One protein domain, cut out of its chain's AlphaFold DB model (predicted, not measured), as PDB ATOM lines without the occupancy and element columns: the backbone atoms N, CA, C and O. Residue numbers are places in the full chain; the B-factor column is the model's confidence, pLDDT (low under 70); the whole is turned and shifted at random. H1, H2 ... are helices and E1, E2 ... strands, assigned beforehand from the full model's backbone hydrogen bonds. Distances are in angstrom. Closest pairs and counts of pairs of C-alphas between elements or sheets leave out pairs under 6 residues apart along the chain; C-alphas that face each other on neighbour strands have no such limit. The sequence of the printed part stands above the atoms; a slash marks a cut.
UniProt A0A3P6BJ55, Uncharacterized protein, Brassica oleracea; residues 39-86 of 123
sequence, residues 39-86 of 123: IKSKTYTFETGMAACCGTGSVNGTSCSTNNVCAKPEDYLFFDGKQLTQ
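AT A GLANCE: This is residues 39 to 86 of the 123 residues of an uncharacterized protein of Brassica oleracea (UniProt A0A3P6BJ55). There is little regular structure here: a small sheet of two parallel strands, E1 and E2, with the short helix H1 at one end of the longest axis and the wide loop of residues 53 to 75 reaching to the other end. The printed part has 48 residues, with named elements in the order H1, E1, E2; these hold only 12 residues, and the class is mixed, helices and strands. It is compact, with a radius of gyration of the C-alphas of 9.7 A, yet elongated, spanning 29 by 17 by 15 A.

HOW THE PARTS SIT: Look first at E1, residues 48 to 52, and E2, residues 76 to 78, parallel neighbours with 60 degrees between their directions. N 77 and O 48 are within hydrogen-bond range at 3.2 A, and C-alphas 52 and 78 face each other at 4.6 A. Before them comes H1, residues 41 to 44; its closest C-alpha pair with E1 is Ser 41 and Gly 49, 5.1 A. H1 is too short for an O i to N i+4 pair; its one O i to N i+3 pair is within range.

IN THESE COORDINATES: Find C-alpha 41 at (11.415, 31.298, -39.526), where H1 begins its 5.3 A. E1 covers 8.0 A; E2, 5.5 A, ends at C-alpha 78, (10.434, 34.088, -29.060).

THE WHOLE: The C-alphas farthest apart, of Thr 43 and Asn 67, are 29.6 A apart. The printed part has no cut; the link E1 to E2 is long, and no printed residue is under 70 in pLDDT.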
ATOM      1  N   ILE A  39      15.629  28.199 -37.756       97.25
ATOM      2  CA  ILE A  39      16.416  28.203 -39.001       97.25
ATOM      3  C   ILE A  39      15.578  28.645 -40.211       97.25
ATOM      4  O   ILE A  39      16.096  29.267 -41.138       97.25
ATOM      5  N   LYS A  40      14.292  28.287 -40.240       97.19
ATOM      6  CA  LYS A  40      13.363  28.515 -41.357       97.19
ATOM      7  C   LYS A  40      12.187  29.397 -40.936       97.19
ATOM      8  O   LYS A  40      11.060  29.137 -41.339       97.19
ATOM      9  N   SER A  41      12.441  30.433 -40.138       96.75
ATOM     10  CA  SER A  41      11.415  31.298 -39.526       96.75
ATOM     11  C   SER A  41      10.329  31.751 -40.503       96.75
ATOM     12  O   SER A  41       9.147  31.552 -40.233       96.75
ATOM     13  N   LYS A  42      10.725  32.219 -41.692       97.00
ATOM     14  CA  LYS A  42       9.802  32.712 -42.726       97.00
ATOM     15  C   LYS A  42       8.845  31.648 -43.266       97.00
ATOM     16  O   LYS A  42       7.730  31.969 -43.654       97.00
ATOM     17  N   THR A  43       9.251  30.376 -43.270       97.31
ATOM     18  CA  THR A  43       8.367  29.255 -43.638       97.31
ATOM     19  C   THR A  43       7.251  29.056 -42.612       97.31
ATOM     20  O   THR A  43       6.186  28.560 -42.957       97.31
ATOM     21  N   TYR A  44       7.483  29.473 -41.368       96.12
ATOM     22  CA  TYR A  44       6.532  29.415 -40.260       96.12
ATOM     23  C   TYR A  44       5.963  30.798 -39.920       96.12
ATOM     24  O   TYR A  44       5.622  31.036 -38.769       96.12
ATOM     25  N   THR A  45       5.917  31.701 -40.910       96.50
ATOM     26  CA  THR A  45       5.352  33.060 -40.819       96.50
ATOM     27  C   THR A  45       6.013  33.999 -39.805       96.50
ATOM     28  O   THR A  45       5.467  35.058 -39.531       96.50
ATOM     29  N   PHE A  46       7.199  33.658 -39.290       98.19
ATOM     30  CA  PHE A  46       7.990  34.547 -38.436       98.19
ATOM     31  C   PHE A  46       9.022  35.315 -39.267       98.19
ATOM     32  O   PHE A  46       9.771  34.723 -40.054       98.19
ATOM     33  N   GLU A  47       9.162  36.613 -39.017       97.62
ATOM     34  CA  GLU A  47      10.252  37.418 -39.569       97.62
ATOM     35  C   GLU A  47      11.604  36.955 -39.021       97.62
ATOM     36  O   GLU A  47      12.584  36.842 -39.764       97.62
ATOM     37  N   THR A  48      11.655  36.589 -37.737       96.25
ATOM     38  CA  THR A  48      12.866  36.057 -37.108       96.25
ATOM     39  C   THR A  48      12.573  34.977 -36.078       96.25
ATOM     40  O   THR A  48      11.661  35.067 -35.257       96.25
ATOM     41  N   GLY A  49      13.396  33.932 -36.120       95.25
ATOM     42  CA  GLY A  49      13.440  32.897 -35.094       95.25
ATOM     43  C   GLY A  49      14.628  33.033 -34.140       95.25
ATOM     44  O   GLY A  49      14.762  32.218 -33.237       95.25
ATOM     45  N   MET A  50      15.510  34.016 -34.354       95.50
ATOM     46  CA  MET A  50      16.746  34.188 -33.578       95.50
ATOM     47  C   MET A  50      16.676  35.335 -32.571       95.50
ATOM     48  O   MET A  50      17.259  35.226 -31.497       95.50
ATOM     49  N   ALA A  51      15.999  36.431 -32.922       96.88
ATOM     50  CA  ALA A  51      15.766  37.537 -32.000       96.88
ATOM     51  C   ALA A  51      14.435  37.343 -31.264       96.88
ATOM     52  O   ALA A  51      13.520  36.714 -31.797       96.88
ATOM     53  N   ALA A  52      14.331  37.891 -30.056       98.06
ATOM     54  CA  ALA A  52      13.102  37.886 -29.275       98.06
ATOM     55  C   ALA A  52      12.359  39.228 -29.372       98.06
ATOM     56  O   ALA A  52      12.944  40.271 -29.679       98.06
ATOM     57  N   CYS A  53      11.054  39.208 -29.111       98.38
ATOM     58  CA  CYS A  53      10.220  40.408 -29.128       98.38
ATOM     59  C   CYS A  53      10.551  41.371 -27.975       98.38
ATOM     60  O   CYS A  53      10.479  42.584 -28.145       98.38
ATOM     61  N   CYS A  54      10.924  40.853 -26.808       98.31
ATOM     62  CA  CYS A  54      11.111  41.618 -25.589       98.31
ATOM     63  C   CYS A  54      12.495  41.412 -24.980       98.31
ATOM     64  O   CYS A  54      12.865  40.299 -24.591       98.31
ATOM     65  N   GLY A  55      13.217  42.517 -24.799       97.19
ATOM     66  CA  GLY A  55      14.500  42.504 -24.117       97.19
ATOM     67  C   GLY A  55      15.469  43.568 -24.603       97.19
ATOM     68  O   GLY A  55      15.099  44.685 -24.945       97.19
ATOM     69  N   THR A  56      16.750  43.232 -24.526       95.81
ATOM     70  CA  THR A  56      17.885  44.079 -24.890       95.81
ATOM     71  C   THR A  56      19.016  43.212 -25.455       95.81
ATOM     72  O   THR A  56      18.940  41.978 -25.450       95.81
ATOM     73  N   GLY A  57      20.077  43.853 -25.950       94.50
ATOM     74  CA  GLY A  57      21.238  43.175 -26.532       94.50
ATOM     75  C   GLY A  57      21.041  42.774 -27.998       94.50
ATOM     76  O   GLY A  57      20.032  43.096 -28.618       94.50
ATOM     77  N   SER A  58      22.020  42.059 -28.560       94.44
ATOM     78  CA  SER A  58      22.094  41.755 -30.002       94.44
ATOM     79  C   SER A  58      20.951  40.886 -30.536       94.44
ATOM     80  O   SER A  58      20.652  40.939 -31.725       94.44
ATOM     81  N   VAL A  59      20.312  40.099 -29.669       95.56
ATOM     82  CA  VAL A  59      19.152  39.252 -30.002       95.56
ATOM     83  C   VAL A  59      17.892  39.650 -29.233       95.56
ATOM     84  O   VAL A  59      16.906  38.922 -29.259       95.56
ATOM     85  N   ASN A  60      17.917  40.791 -28.538       95.75
ATOM     86  CA  ASN A  60      16.768  41.338 -27.818       95.75
ATOM     87  C   ASN A  60      16.123  40.366 -26.805       95.75
ATOM     88  O   ASN A  60      14.913  40.367 -26.641       95.75
ATOM     89  N   GLY A  61      16.915  39.502 -26.156       94.75
ATOM     90  CA  GLY A  61      16.412  38.375 -25.347       94.75
ATOM     91  C   GLY A  61      16.636  38.483 -23.835       94.75
ATOM     92  O   GLY A  61      16.228  37.595 -23.088       94.75
ATOM     93  N   THR A  62      17.309  39.530 -23.357       96.06
ATOM     94  CA  THR A  62      17.630  39.715 -21.931       96.06
ATOM     95  C   THR A  62      16.965  40.959 -21.359       96.06
ATOM     96  O   THR A  62      16.717  41.921 -22.080       96.06
ATOM     97  N   SER A  63      16.714  40.974 -20.048       95.94
ATOM     98  CA  SER A  63      16.170  42.151 -19.349       95.94
ATOM     99  C   SER A  63      14.846  42.661 -19.944       95.94
ATOM    100  O   SER A  63      14.656  43.864 -20.124       95.94
ATOM    101  N   CYS A  64      13.943  41.738 -20.286       96.56
ATOM    102  CA  CYS A  64      12.596  42.063 -20.754       96.56
ATOM    103  C   CYS A  64      11.814  42.853 -19.686       96.56
ATOM    104  O   CYS A  64      11.839  42.517 -18.501       96.56
ATOM    105  N   SER A  65      11.142  43.917 -20.117       95.19
ATOM    106  CA  SER A  65      10.365  44.866 -19.316       95.19
ATOM    107  C   SER A  65       9.247  45.472 -20.173       95.19
ATOM    108  O   SER A  65       9.208  45.292 -21.386       95.19
ATOM    109  N   THR A  66       8.350  46.257 -19.579       93.19
ATOM    110  CA  THR A  66       7.257  46.908 -20.325       93.19
ATOM    111  C   THR A  66       7.731  47.930 -21.364       93.19
ATOM    112  O   THR A  66       6.972  48.265 -22.265       93.19
ATOM    113  N   ASN A  67       8.967  48.430 -21.257       95.81
ATOM    114  CA  ASN A  67       9.476  49.519 -22.099       95.81
ATOM    115  C   ASN A  67      10.277  49.035 -23.319       95.81
ATOM    116  O   ASN A  67      10.708  49.854 -24.126       95.81
ATOM    117  N   ASN A  68      10.522  47.730 -23.443       96.31
ATOM    118  CA  ASN A  68      11.357  47.147 -24.499       96.31
ATOM    119  C   ASN A  68      10.696  45.923 -25.145       96.31
ATOM    120  O   ASN A  68      11.359  44.932 -25.447       96.31
ATOM    121  N   VAL A  69       9.383  46.023 -25.355       97.88
ATOM    122  CA  VAL A  69       8.563  45.061 -26.098       97.88
ATOM    123  C   VAL A  69       8.437  45.521 -27.552       97.88
ATOM    124  O   VAL A  69       8.251  46.708 -27.822       97.88
ATOM    125  N   CYS A  70       8.530  44.589 -28.497       97.25
ATOM    126  CA  CYS A  70       8.322  44.853 -29.916       97.25
ATOM    127  C   CYS A  70       6.861  45.232 -30.232       97.25
ATOM    128  O   CYS A  70       5.936  44.898 -29.496       97.25
ATOM    129  N   ALA A  71       6.642  45.901 -31.369       97.44
ATOM    130  CA  ALA A  71       5.304  46.325 -31.793       97.44
ATOM    131  C   ALA A  71       4.422  45.179 -32.326       97.44
ATOM    132  O   ALA A  71       3.201  45.292 -32.280       97.44
ATOM    133  N   LYS A  72       5.035  44.105 -32.844       97.75
ATOM    134  CA  LYS A  72       4.354  42.968 -33.482       97.75
ATOM    135  C   LYS A  72       4.887  41.634 -32.952       97.75
ATOM    136  O   LYS A  72       5.793  41.059 -33.555       97.75
ATOM    137  N   PRO A  73       4.402  41.154 -31.795       97.25
ATOM    138  CA  PRO A  73       4.860  39.892 -31.215       97.25
ATOM    139  C   PRO A  73       4.682  38.676 -32.136       97.25
ATOM    140  O   PRO A  73       5.453  37.729 -32.041       97.25
ATOM    141  N   GLU A  74       3.702  38.690 -33.034       97.44
ATOM    142  CA  GLU A  74       3.420  37.626 -34.001       97.44
ATOM    143  C   GLU A  74       4.537  37.403 -35.037       97.44
ATOM    144  O   GLU A  74       4.702  36.285 -35.519       97.44
ATOM    145  N   ASP A  75       5.365  38.417 -35.307       98.12
ATOM    146  CA  ASP A  75       6.489  38.321 -36.251       98.12
ATOM    147  C   ASP A  75       7.700  37.572 -35.647       98.12
ATOM    148  O   ASP A  75       8.663  37.245 -36.350       98.12
ATOM    149  N   TYR A  76       7.678  37.288 -34.341       98.44
ATOM    150  CA  TYR A  76       8.783  36.690 -33.594       98.44
ATOM    151  C   TYR A  76       8.409  35.300 -33.085       98.44
ATOM    152  O   TYR A  76       7.324  35.081 -32.550       98.44
ATOM    153  N   LEU A  77       9.347  34.353 -33.165       98.44
ATOM    154  CA  LEU A  77       9.165  33.039 -32.536       98.44
ATOM    155  C   LEU A  77       9.238  33.124 -31.001       98.44
ATOM    156  O   LEU A  77       8.489  32.443 -30.297       98.44
ATOM    157  N   PHE A  78      10.151  33.949 -30.486       98.44
ATOM    158  CA  PHE A  78      10.434  34.088 -29.060       98.44
ATOM    159  C   PHE A  78       9.902  35.410 -28.509       98.44
ATOM    160  O   PHE A  78      10.126  36.472 -29.090       98.44
ATOM    161  N   PHE A  79       9.205  35.348 -27.375       98.25
ATOM    162  CA  PHE A  79       8.761  36.536 -26.659       98.25
ATOM    163  C   PHE A  79       9.924  37.172 -25.904       98.25
ATOM    164  O   PHE A  79      10.177  38.352 -26.084       98.25
ATOM    165  N   ASP A  80      10.675  36.389 -25.133       96.81
ATOM    166  CA  ASP A  80      11.936  36.784 -24.499       96.81
ATOM    167  C   ASP A  80      13.010  35.719 -24.790       96.81
ATOM    168  O   ASP A  80      12.789  34.802 -25.577       96.81
ATOM    169  N   GLY A  81      14.184  35.783 -24.160       93.88
ATOM    170  CA  GLY A  81      15.250  34.797 -24.379       93.88
ATOM    171  C   GLY A  81      14.940  33.356 -23.940       93.88
ATOM    172  O   GLY A  81      15.832  32.510 -24.009       93.88
ATOM    173  N   LYS A  82      13.735  33.060 -23.433       91.62
ATOM    174  CA  LYS A  82      13.339  31.745 -22.905       91.62
ATOM    175  C   LYS A  82      11.981  31.266 -23.417       91.62
ATOM    176  O   LYS A  82      11.823  30.067 -23.629       91.62
ATOM    177  N   GLN A  83      11.014  32.164 -23.571       96.00
ATOM    178  CA  GLN A  83       9.619  31.832 -23.849       96.00
ATOM    179  C   GLN A  83       9.246  32.090 -25.306       96.00
ATOM    180  O   GLN A  83       9.722  33.041 -25.924       96.00
ATOM    181  N   LEU A  84       8.354  31.260 -25.848       98.19
ATOM    182  CA  LEU A  84       7.750  31.488 -27.161       98.19
ATOM    183  C   LEU A  84       6.706  32.606 -27.104       98.19
ATOM    184  O   LEU A  84       6.108  32.867 -26.058       98.19
ATOM    185  N   THR A  85       6.449  33.228 -28.250       98.56
ATOM    186  CA  THR A  85       5.291  34.111 -28.433       98.56
ATOM    187  C   THR A  85       3.987  33.313 -28.442       98.56
ATOM    188  O   THR A  85       3.984  32.078 -28.504       98.56
ATOM    189  N   GLN A  86       2.850  34.012 -28.379       98.06
ATOM    190  CA  GLN A  86       1.537  33.380 -28.521       98.06
ATOM    191  C   GLN A  86       1.442  32.598 -29.837       98.06
ATOM    192  O   GLN A  86       1.023  31.444 -29.821       98.06
TER     193      GLN A  86